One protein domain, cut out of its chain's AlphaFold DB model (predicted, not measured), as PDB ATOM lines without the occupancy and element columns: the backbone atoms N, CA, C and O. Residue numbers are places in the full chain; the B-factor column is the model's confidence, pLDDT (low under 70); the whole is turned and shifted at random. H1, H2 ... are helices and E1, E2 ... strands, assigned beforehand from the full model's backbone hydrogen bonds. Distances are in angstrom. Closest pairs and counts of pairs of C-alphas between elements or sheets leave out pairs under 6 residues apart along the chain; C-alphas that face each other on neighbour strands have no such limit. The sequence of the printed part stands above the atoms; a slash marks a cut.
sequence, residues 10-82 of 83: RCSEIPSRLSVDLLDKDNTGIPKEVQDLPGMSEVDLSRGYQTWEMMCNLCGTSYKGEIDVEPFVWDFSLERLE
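AT A GLANCE: This is residues 10 to 82 of the 83 residues of an uncharacterized protein of Candidatus Uhrbacteria bacterium (UniProt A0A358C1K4). One twisted sheet of four antiparallel strands makes a wall, with one face partly covered by the short helix H1 and by loops, chiefly residues 36 to 48, and the other face bare. The strands run roughly along the longest axis, and the loop after E1 and the turn between E2 and E3 lie toward its two ends. The printed part has 73 residues, with E1, H1, E2, E3 and E4 along the chain, and the sheet's order is E1, E4, E3, E2. The class is mostly strand, though under half of the residues are in named elements. The whole is compact, with a radius of gyration of the C-alphas of 12.4 A, but elongated in outline, spanning 39 by 21 by 17 A.

IN THESE COORDINATES: E1 is residues 17 to 21, from C-alpha 17 at (6.772, -40.923, -44.240), and measures 13.3 A. H1 is residues 32 to 35 and measures 5.0 A. E2, residues 49 to 55, begins with C-alpha 49 at (-7.555, -45.000, -42.204) and measures 20.7 A. E3, residues 62 to 69, measures 23.1 A. E4, residues 73 to 81, is the longest strand at 25.4 A and ends with C-alpha 81 at (9.169, -55.048, -45.273).

HOW THE PARTS SIT: In the sheet, E1 and E2 are the edge strands, and E1 is apart from E2. E1 and E4 are antiparallel at 173 degrees, with N 18 and O 76 within hydrogen-bond range at 2.8 A. E4 and E3 form a hairpin, antiparallel at 166 degrees, with N 77 and O 66 at 2.8 A. E3 and E2 form another hairpin, antiparallel at 161 degrees, with N 52 and O 65 at 2.9 A. E2, E3 and E4 are a meander, each strand the antiparallel neighbour of the one before. H1 is on the sheet but only grazes it, with residues 33 to 34. The closest C-alphas of H1 and E4 are those of Val 34 and Phe 76, 7.9 A apart. H1 is too short for any O i to N i+4 pair, and its one O i to N i+3 pair is within hydrogen-bond range.

THE WHOLE: The two C-alphas farthest apart, those of Lys 25 and Gly 60, are 39.1 A apart. The printed part runs from residue 10 to 82 and has no cut. The link from H1 to E2 is long, with 13 residues, while that from E3 to E4 is tight. The mean pLDDT of the printed part is 74.4, and residues 10 to 14, 22 to 29, 47 and 82 are under 70.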
ATOM      1  N   ARG A  10      14.163 -46.094 -57.858       61.38
ATOM      2  CA  ARG A  10      12.751 -45.834 -57.548       61.38
ATOM      3  C   ARG A  10      12.281 -46.303 -56.162       61.38
ATOM      4  O   ARG A  10      11.267 -45.827 -55.698       61.38
ATOM      5  N   CYS A  11      12.996 -47.222 -55.521       62.56
ATOM      6  CA  CYS A  11      12.717 -47.816 -54.210       62.56
ATOM      7  C   CYS A  11      13.528 -47.156 -53.089       62.56
ATOM      8  O   CYS A  11      13.202 -47.289 -51.914       62.56
ATOM      9  N   SER A  12      14.628 -46.507 -53.475       64.44
ATOM     10  CA  SER A  12      15.561 -45.808 -52.587       64.44
ATOM     11  C   SER A  12      15.156 -44.353 -52.373       64.44
ATOM     12  O   SER A  12      15.588 -43.738 -51.408       64.44
ATOM     13  N   GLU A  13      14.356 -43.819 -53.295       66.69
ATOM     14  CA  GLU A  13      13.836 -42.450 -53.289       66.69
ATOM     15  C   GLU A  13      12.427 -42.363 -52.671       66.69
ATOM     16  O   GLU A  13      11.898 -41.265 -52.541       66.69
ATOM     17  N   ILE A  14      11.820 -43.495 -52.279       67.25
ATOM     18  CA  ILE A  14      10.510 -43.504 -51.612       67.25
ATOM     19  C   ILE A  14      10.696 -42.984 -50.182       67.25
ATOM     20  O   ILE A  14      11.445 -43.603 -49.417       67.25
ATOM     21  N   PRO A  15      10.033 -41.882 -49.795       70.44
ATOM     22  CA  PRO A  15      10.061 -41.418 -48.418       70.44
ATOM     23  C   PRO A  15       9.336 -42.421 -47.515       70.44
ATOM     24  O   PRO A  15       8.261 -42.911 -47.853       70.44
ATOM     25  N   SER A  16       9.908 -42.716 -46.346       74.62
ATOM     26  CA  SER A  16       9.284 -43.608 -45.359       74.62
ATOM     27  C   SER A  16       8.058 -42.993 -44.684       74.62
ATOM     28  O   SER A  16       7.251 -43.704 -44.096       74.62
ATOM     29  N   ARG A  17       7.930 -41.665 -44.729       81.38
ATOM     30  CA  ARG A  17       6.772 -40.923 -44.240       81.38
ATOM     31  C   ARG A  17       6.609 -39.640 -45.044       81.38
ATOM     32  O   ARG A  17       7.599 -38.968 -45.332       81.38
ATOM     33  N   LEU A  18       5.374 -39.304 -45.372       78.94
ATOM     34  CA  LEU A  18       4.975 -38.062 -46.014       78.94
ATOM     35  C   LEU A  18       3.735 -37.562 -45.277       78.94
ATOM     36  O   LEU A  18       2.767 -38.296 -45.161       78.94
ATOM     37  N   SER A  19       3.752 -36.332 -44.781       79.56
ATOM     38  CA  SER A  19       2.580 -35.718 -44.151       79.56
ATOM     39  C   SER A  19       2.253 -34.455 -44.929       79.56
ATOM     40  O   SER A  19       3.123 -33.599 -45.104       79.56
ATOM     41  N   VAL A  20       1.024 -34.360 -45.432       72.81
ATOM     42  CA  VAL A  20       0.557 -33.211 -46.205       72.81
ATOM     43  C   VAL A  20      -0.548 -32.515 -45.429       72.81
ATOM     44  O   VAL A  20      -1.570 -33.115 -45.104       72.81
ATOM     45  N   ASP A  21      -0.324 -31.241 -45.136       74.81
ATOM     46  CA  ASP A  21      -1.298 -30.375 -44.486       74.81
ATOM     47  C   ASP A  21      -2.125 -29.649 -45.561       74.81
ATOM     48  O   ASP A  21      -1.574 -28.996 -46.451       74.81
ATOM     49  N   LEU A  22      -3.448 -29.809 -45.505       66.62
ATOM     50  CA  LEU A  22      -4.419 -29.233 -46.438       66.62
ATOM     51  C   LEU A  22      -5.088 -27.964 -45.886       66.62
ATOM     52  O   LEU A  22      -6.165 -27.583 -46.348       66.62
ATOM     53  N   LEU A  23      -4.472 -27.272 -44.920       62.78
ATOM     54  CA  LEU A  23      -4.937 -25.954 -44.466       62.78
ATOM     55  C   LEU A  23      -5.071 -24.928 -45.613       62.78
ATOM     56  O   LEU A  23      -5.800 -23.941 -45.466       62.78
ATOM     57  N   ASP A  24      -4.443 -25.177 -46.767       56.41
ATOM     58  CA  ASP A  24      -4.692 -24.461 -48.017       56.41
ATOM     59  C   ASP A  24      -5.958 -24.992 -48.727       56.41
ATOM     60  O   ASP A  24      -5.962 -26.016 -49.416       56.41
ATOM     61  N   LYS A  25      -7.061 -24.256 -48.533       45.94
ATOM     62  CA  LYS A  25      -8.447 -24.565 -48.944       45.94
ATOM     63  C   LYS A  25      -8.682 -24.833 -50.437       45.94
ATOM     64  O   LYS A  25      -9.780 -25.263 -50.788       45.94
ATOM     65  N   ASP A  26      -7.711 -24.568 -51.302       54.00
ATOM     66  CA  ASP A  26      -7.849 -24.717 -52.756       54.00
ATOM     67  C   ASP A  26      -7.462 -26.115 -53.275       54.00
ATOM     68  O   ASP A  26      -7.778 -26.461 -54.414       54.00
ATOM     69  N   ASN A  27      -6.840 -26.965 -52.450       55.84
ATOM     70  CA  ASN A  27      -6.505 -28.338 -52.835       55.84
ATOM     71  C   ASN A  27      -7.636 -29.310 -52.471       55.84
ATOM     72  O   ASN A  27      -7.567 -30.064 -51.506       55.84
ATOM     73  N   THR A  28      -8.683 -29.354 -53.294       56.94
ATOM     74  CA  THR A  28      -9.719 -30.405 -53.219       56.94
ATOM     75  C   THR A  28      -9.247 -31.758 -53.777       56.94
ATOM     76  O   THR A  28     -10.068 -32.625 -54.073       56.94
ATOM     77  N   GLY A  29      -7.942 -31.931 -54.003       67.00
ATOM     78  CA  GLY A  29      -7.355 -33.077 -54.686       67.00
ATOM     79  C   GLY A  29      -6.276 -33.770 -53.865       67.00
ATOM     80  O   GLY A  29      -5.676 -33.194 -52.963       67.00
ATOM     81  N   ILE A  30      -6.013 -35.025 -54.221       70.56
ATOM     82  CA  ILE A  30      -4.936 -35.829 -53.645       70.56
ATOM     83  C   ILE A  30      -3.601 -35.187 -54.059       70.56
ATOM     84  O   ILE A  30      -3.397 -35.017 -55.268       70.56
ATOM     85  N   PRO A  31      -2.693 -34.853 -53.122       73.75
ATOM     86  CA  PRO A  31      -1.392 -34.272 -53.447       73.75
ATOM     87  C   PRO A  31      -0.635 -35.121 -54.470       73.75
ATOM     88  O   PRO A  31      -0.726 -36.349 -54.471       73.75
ATOM     89  N   LYS A  32       0.120 -34.491 -55.369       75.50
ATOM     90  CA  LYS A  32       0.786 -35.229 -56.451       75.50
ATOM     91  C   LYS A  32       1.838 -36.194 -55.902       75.50
ATOM     92  O   LYS A  32       1.932 -37.322 -56.367       75.50
ATOM     93  N   GLU A  33       2.546 -35.778 -54.857       73.31
ATOM     94  CA  GLU A  33       3.520 -36.589 -54.127       73.31
ATOM     95  C   GLU A  33       2.907 -37.878 -53.575       73.31
ATOM     96  O   GLU A  33       3.582 -38.899 -53.508       73.31
ATOM     97  N   VAL A  34       1.620 -37.828 -53.227       73.75
ATOM     98  CA  VAL A  34       0.838 -38.969 -52.756       73.75
ATOM     99  C   VAL A  34       0.428 -39.862 -53.918       73.75
ATOM    100  O   VAL A  34       0.574 -41.075 -53.834       73.75
ATOM    101  N   GLN A  35      -0.073 -39.285 -55.012       75.31
ATOM    102  CA  GLN A  35      -0.448 -40.057 -56.205       75.31
ATOM    103  C   GLN A  35       0.749 -40.797 -56.814       75.31
ATOM    104  O   GLN A  35       0.584 -41.881 -57.371       75.31
ATOM    105  N   ASP A  36       1.945 -40.217 -56.694       75.69
ATOM    106  CA  ASP A  36       3.202 -40.823 -57.130       75.69
ATOM    107  C   ASP A  36       3.707 -41.920 -56.166       75.69
ATOM    108  O   ASP A  36       4.633 -42.663 -56.523       75.69
ATOM    109  N   LEU A  37       3.098 -42.082 -54.977       74.81
ATOM    110  CA  LEU A  37       3.425 -43.191 -54.085       74.81
ATOM    111  C   LEU A  37       3.042 -44.524 -54.737       74.81
ATOM    112  O   LEU A  37       1.969 -44.689 -55.326       74.81
ATOM    113  N   PRO A  38       3.918 -45.527 -54.648       71.44
ATOM    114  CA  PRO A  38       3.653 -46.788 -55.300       71.44
ATOM    115  C   PRO A  38       2.554 -47.569 -54.550       71.44
ATOM    116  O   PRO A  38       2.492 -47.595 -53.322       71.44
ATOM    117  N   GLY A  39       1.648 -48.183 -55.316       71.38
ATOM    118  CA  GLY A  39       0.456 -48.859 -54.787       71.38
ATOM    119  C   GLY A  39      -0.735 -47.934 -54.503       71.38
ATOM    120  O   GLY A  39      -1.820 -48.432 -54.222       71.38
ATOM    121  N   MET A  40      -0.584 -46.611 -54.655       75.00
ATOM    122  CA  MET A  40      -1.643 -45.647 -54.328       75.00
ATOM    123  C   MET A  40      -2.876 -45.734 -55.238       75.00
ATOM    124  O   MET A  40      -3.975 -45.365 -54.837       75.00
ATOM    125  N   SER A  41      -2.721 -46.254 -56.459       73.38
ATOM    126  CA  SER A  41      -3.819 -46.409 -57.423       73.38
ATOM    127  C   SER A  41      -4.967 -47.300 -56.935       73.38
ATOM    128  O   SER A  41      -6.062 -47.209 -57.482       73.38
ATOM    129  N   GLU A  42      -4.725 -48.158 -55.940       71.44
ATOM    130  CA  GLU A  42      -5.715 -49.099 -55.397       71.44
ATOM    131  C   GLU A  42      -6.276 -48.664 -54.027       71.44
ATOM    132  O   GLU A  42      -7.116 -49.358 -53.458       71.44
ATOM    133  N   VAL A  43      -5.839 -47.515 -53.495       73.25
ATOM    134  CA  VAL A  43      -6.227 -47.024 -52.163       73.25
ATOM    135  C   VAL A  43      -7.477 -46.139 -52.258       73.25
ATOM    136  O   VAL A  43      -7.491 -45.136 -52.971       73.25
ATOM    137  N   ASP A  44      -8.539 -46.477 -51.514       76.62
ATOM    138  CA  ASP A  44      -9.806 -45.725 -51.514       76.62
ATOM    139  C   ASP A  44      -9.760 -44.528 -50.557       76.62
ATOM    140  O   ASP A  44     -10.200 -44.599 -49.413       76.62
ATOM    141  N   LEU A  45      -9.243 -43.402 -51.025       71.88
ATOM    142  CA  LEU A  45      -8.991 -42.200 -50.219       71.88
ATOM    143  C   LEU A  45     -10.241 -41.532 -49.617       71.88
ATOM    144  O   LEU A  45     -10.129 -40.555 -48.884       71.88
ATOM    145  N   SER A  46     -11.432 -42.068 -49.887       72.06
ATOM    146  CA  SER A  46     -12.682 -41.679 -49.225       72.06
ATOM    147  C   SER A  46     -12.771 -42.185 -47.779       72.06
ATOM    148  O   SER A  46     -13.666 -41.789 -47.030       72.06
ATOM    149  N   ARG A  47     -11.895 -43.118 -47.391       68.44
ATOM    150  CA  ARG A  47     -11.861 -43.750 -46.070       68.44
ATOM    151  C   ARG A  47     -10.764 -43.118 -45.223       68.44
ATOM    152  O   ARG A  47      -9.664 -42.939 -45.728       68.44
ATOM    153  N   GLY A  48     -11.064 -42.858 -43.945       77.81
ATOM    154  CA  GLY A  48     -10.130 -42.267 -42.978       77.81
ATOM    155  C   GLY A  48      -8.799 -43.017 -42.923       77.81
ATOM    156  O   GLY A  48      -7.820 -42.574 -43.501       77.81
ATOM    157  N   TYR A  49      -8.777 -44.199 -42.305       85.25
ATOM    158  CA  TYR A  49      -7.555 -45.000 -42.204       85.25
ATOM    159  C   TYR A  49      -7.561 -46.199 -43.156       85.25
ATOM    160  O   TYR A  49      -8.528 -46.971 -43.187       85.25
ATOM    161  N   GLN A  50      -6.460 -46.397 -43.882       85.06
ATOM    162  CA  GLN A  50      -6.226 -47.578 -44.711       85.06
ATOM    163  C   GLN A  50      -4.777 -48.033 -44.696       85.06
ATOM    164  O   GLN A  50      -3.845 -47.254 -44.524       85.06
ATOM    165  N   THR A  51      -4.599 -49.322 -44.962       85.94
ATOM    166  CA  THR A  51      -3.291 -49.921 -45.196       85.94
ATOM    167  C   THR A  51      -3.305 -50.685 -46.504       85.94
ATOM    168  O   THR A  51      -4.333 -51.230 -46.911       85.94
ATOM    169  N   TRP A  52      -2.162 -50.715 -47.173       84.06
ATOM    170  CA  TRP A  52      -1.954 -51.531 -48.357       84.06
ATOM    171  C   TRP A  52      -0.568 -52.150 -48.314       84.06
ATOM    172  O   TRP A  52       0.357 -51.631 -47.692       84.06
ATOM    173  N   GLU A  53      -0.414 -53.275 -48.992       83.75
ATOM    174  CA  GLU A  53       0.885 -53.890 -49.206       83.75
ATOM    175  C   GLU A  53       1.185 -53.872 -50.693       83.75
ATOM    176  O   GLU A  53       0.315 -54.100 -51.531       83.75
ATOM    177  N   MET A  54       2.438 -53.614 -51.030       77.25
ATOM    178  CA  MET A  54       2.887 -53.669 -52.407       77.25
ATOM    179  C   MET A  54       4.247 -54.341 -52.497       77.25
ATOM    180  O   MET A  54       5.057 -54.311 -51.571       77.25
ATOM    181  N   MET A  55       4.528 -54.925 -53.655       76.94
ATOM    182  CA  MET A  55       5.841 -55.459 -53.974       76.94
ATOM    183  C   MET A  55       6.388 -54.711 -55.180       76.94
ATOM    184  O   MET A  55       5.729 -54.583 -56.210       76.94
ATOM    185  N   CYS A  56       7.612 -54.203 -55.071       74.38
ATOM    186  CA  CYS A  56       8.285 -53.657 -56.231       74.38
ATOM    187  C   CYS A  56       8.656 -54.795 -57.185       74.38
ATOM    188  O   CYS A  56       9.564 -55.577 -56.908       74.38
ATOM    189  N   ASN A  57       8.019 -54.829 -58.354       70.31
ATOM    190  CA  ASN A  57       8.269 -55.835 -59.390       70.31
ATOM    191  C   ASN A  57       9.707 -55.811 -59.954       70.31
ATOM    192  O   ASN A  57      10.109 -56.749 -60.632       70.31
ATOM    193  N   LEU A  58      10.490 -54.752 -59.693       71.19
ATOM    194  CA  LEU A  58      11.870 -54.624 -60.179       71.19
ATOM    195  C   LEU A  58      12.905 -55.250 -59.239       71.19
ATOM    196  O   LEU A  58      13.871 -55.848 -59.701       71.19
ATOM    197  N   CYS A  59      12.744 -55.075 -57.927       74.62
ATOM    198  CA  CYS A  59      13.715 -55.544 -56.933       74.62
ATOM    199  C   CYS A  59      13.143 -56.543 -55.926       74.62
ATOM    200  O   CYS A  59      13.861 -56.959 -55.021       74.62
ATOM    201  N   GLY A  60      11.857 -56.885 -56.031       75.00
ATOM    202  CA  GLY A  60      11.163 -57.775 -55.100       75.00
ATOM    203  C   GLY A  60      11.030 -57.220 -53.680       75.00
ATOM    204  O   GLY A  60      10.685 -57.966 -52.773       75.00
ATOM    205  N   THR A  61      11.325 -55.934 -53.456       77.19
ATOM    206  CA  THR A  61      11.163 -55.317 -52.135       77.19
ATOM    207  C   THR A  61       9.681 -55.128 -51.842       77.19
ATOM    208  O   THR A  61       8.976 -54.502 -52.634       77.19
ATOM    209  N   SER A  62       9.236 -55.643 -50.703       80.75
ATOM    210  CA  SER A  62       7.888 -55.430 -50.195       80.75
ATOM    211  C   SER A  62       7.819 -54.158 -49.353       80.75
ATOM    212  O   SER A  62       8.764 -53.820 -48.640       80.75
ATOM    213  N   TYR A  63       6.694 -53.463 -49.444       80.19
ATOM    214  CA  TYR A  63       6.377 -52.288 -48.649       80.19
ATOM    215  C   TYR A  63       4.979 -52.434 -48.067       80.19
ATOM    216  O   TYR A  63       4.087 -52.961 -48.734       80.19
ATOM    217  N   LYS A  64       4.804 -51.925 -46.854       85.06
ATOM    218  CA  LYS A  64       3.509 -51.691 -46.236       85.06
ATOM    219  C   LYS A  64       3.268 -50.187 -46.218       85.06
ATOM    220  O   LYS A  64       4.026 -49.448 -45.596       85.06
ATOM    221  N   GLY A  65       2.254 -49.748 -46.947       85.19
ATOM    222  CA  GLY A  65       1.760 -48.384 -46.924       85.19
ATOM    223  C   GLY A  65       0.636 -48.236 -45.908       85.19
ATOM    224  O   GLY A  65      -0.192 -49.134 -45.743       85.19
ATOM    225  N   GLU A  66       0.608 -47.106 -45.224       87.56
ATOM    226  CA  GLU A  66      -0.471 -46.698 -44.338       87.56
ATOM    227  C   GLU A  66      -0.849 -45.267 -44.691       87.56
ATOM    228  O   GLU A  66       0.019 -44.445 -44.985       87.56
ATOM    229  N   ILE A  67      -2.143 -44.987 -44.679       84.50
ATOM    230  CA  ILE A  67      -2.673 -43.644 -44.824       84.50
ATOM    231  C   ILE A  67      -3.698 -43.386 -43.734       84.50
ATOM    232  O   ILE A  67      -4.567 -44.226 -43.485       84.50
ATOM    233  N   ASP A  68      -3.609 -42.207 -43.136       86.75
ATOM    234  CA  ASP A  68      -4.650 -41.625 -42.307       86.75
ATOM    235  C   ASP A  68      -5.113 -40.291 -42.910       86.75
ATOM    236  O   ASP A  68      -4.323 -39.364 -43.105       86.75
ATOM    237  N   VAL A  69      -6.392 -40.231 -43.269       80.44
ATOM    238  CA  VAL A  69      -7.070 -39.072 -43.844       80.44
ATOM    239  C   VAL A  69      -7.884 -38.408 -42.744       80.44
ATOM    240  O   VAL A  69      -9.010 -38.807 -42.433       80.44
ATOM    241  N   GLU A  70      -7.316 -37.354 -42.178       78.75
ATOM    242  CA  GLU A  70      -7.983 -36.462 -41.242       78.75
ATOM    243  C   GLU A  70      -8.566 -35.241 -41.985       78.75
ATOM    244  O   GLU A  70      -8.148 -34.928 -43.103       78.75
ATOM    245  N   PRO A  71      -9.522 -34.496 -41.390       73.81
ATOM    246  CA  PRO A  71     -10.231 -33.400 -42.063       73.81
ATOM    247  C   PRO A  71      -9.343 -32.317 -42.697       73.81
ATOM    248  O   PRO A  71      -9.807 -31.599 -43.579       73.81
ATOM    249  N   PHE A  72      -8.091 -32.191 -42.249       73.50
ATOM    250  CA  PHE A  72      -7.132 -31.190 -42.727       73.50
ATOM    251  C   PHE A  72      -5.717 -31.737 -42.929       73.50
ATOM    252  O   PHE A  72      -4.843 -30.995 -43.360       73.50
ATOM    253  N   VAL A  73      -5.465 -33.008 -42.616       77.94
ATOM    254  CA  VAL A  73      -4.121 -33.590 -42.634       77.94
ATOM    255  C   VAL A  73      -4.201 -34.968 -43.250       77.94
ATOM    256  O   VAL A  73      -5.095 -35.746 -42.934       77.94
ATOM    257  N   TRP A  74      -3.280 -35.253 -44.157       79.44
ATOM    258  CA  TRP A  74      -3.125 -36.571 -44.742       79.44
ATOM    259  C   TRP A  74      -1.750 -37.085 -44.341       79.44
ATOM    260  O   TRP A  74      -0.728 -36.517 -44.740       79.44
ATOM    261  N   ASP A  75      -1.721 -38.129 -43.522       83.56
ATOM    262  CA  ASP A  75      -0.487 -38.759 -43.066       83.56
ATOM    263  C   ASP A  75      -0.277 -40.070 -43.814       83.56
ATOM    264  O   ASP A  75      -1.130 -40.950 -43.797       83.56
ATOM    265  N   PHE A  76       0.864 -40.191 -44.482       82.75
ATOM    266  CA  PHE A  76       1.259 -41.374 -45.230       82.75
ATOM    267  C   PHE A  76       2.526 -41.947 -44.626       82.75
ATOM    268  O   PHE A  76       3.525 -41.247 -44.449       82.75
ATOM    269  N   SER A  77       2.517 -43.246 -44.385       83.75
ATOM    270  CA  SER A  77       3.675 -44.008 -43.940       83.75
ATOM    271  C   SER A  77       3.952 -45.115 -44.943       83.75
ATOM    272  O   SER A  77       3.033 -45.756 -45.441       83.75
ATOM    273  N   LEU A  78       5.222 -45.336 -45.259       79.56
ATOM    274  CA  LEU A  78       5.680 -46.430 -46.104       79.56
ATOM    275  C   LEU A  78       6.812 -47.144 -45.384       79.56
ATOM    276  O   LEU A  78       7.953 -46.679 -45.330       79.56
ATOM    277  N   GLU A  79       6.494 -48.311 -44.846       83.19
ATOM    278  CA  GLU A  79       7.454 -49.176 -44.189       83.19
ATOM    279  C   GLU A  79       7.986 -50.209 -45.180       83.19
ATOM    280  O   GLU A  79       7.236 -50.894 -45.877       83.19
ATOM    281  N   ARG A  80       9.311 -50.337 -45.249       80.19
ATOM    282  CA  ARG A  80       9.952 -51.389 -46.031       80.19
ATOM    283  C   ARG A  80       9.878 -52.699 -45.253       80.19
ATOM    284  O   ARG A  80      10.476 -52.819 -44.190       80.19
ATOM    285  N   LEU A  81       9.216 -53.699 -45.825       77.56
ATOM    286  CA  LEU A  81       9.169 -55.048 -45.273       77.56
ATOM    287  C   LEU A  81      10.464 -55.772 -45.671       77.56
ATOM    288  O   LEU A  81      10.566 -56.356 -46.752       77.56
ATOM    289  N   GLU A  82      11.495 -55.665 -44.835       66.56
ATOM    290  CA  GLU A  82      12.721 -56.449 -44.999       66.56
ATOM    291  C   GLU A  82      12.442 -57.901 -44.566       66.56
ATOM    292  O   GLU A  82      12.083 -58.153 -43.418       66.56
TER     293      GLU A  82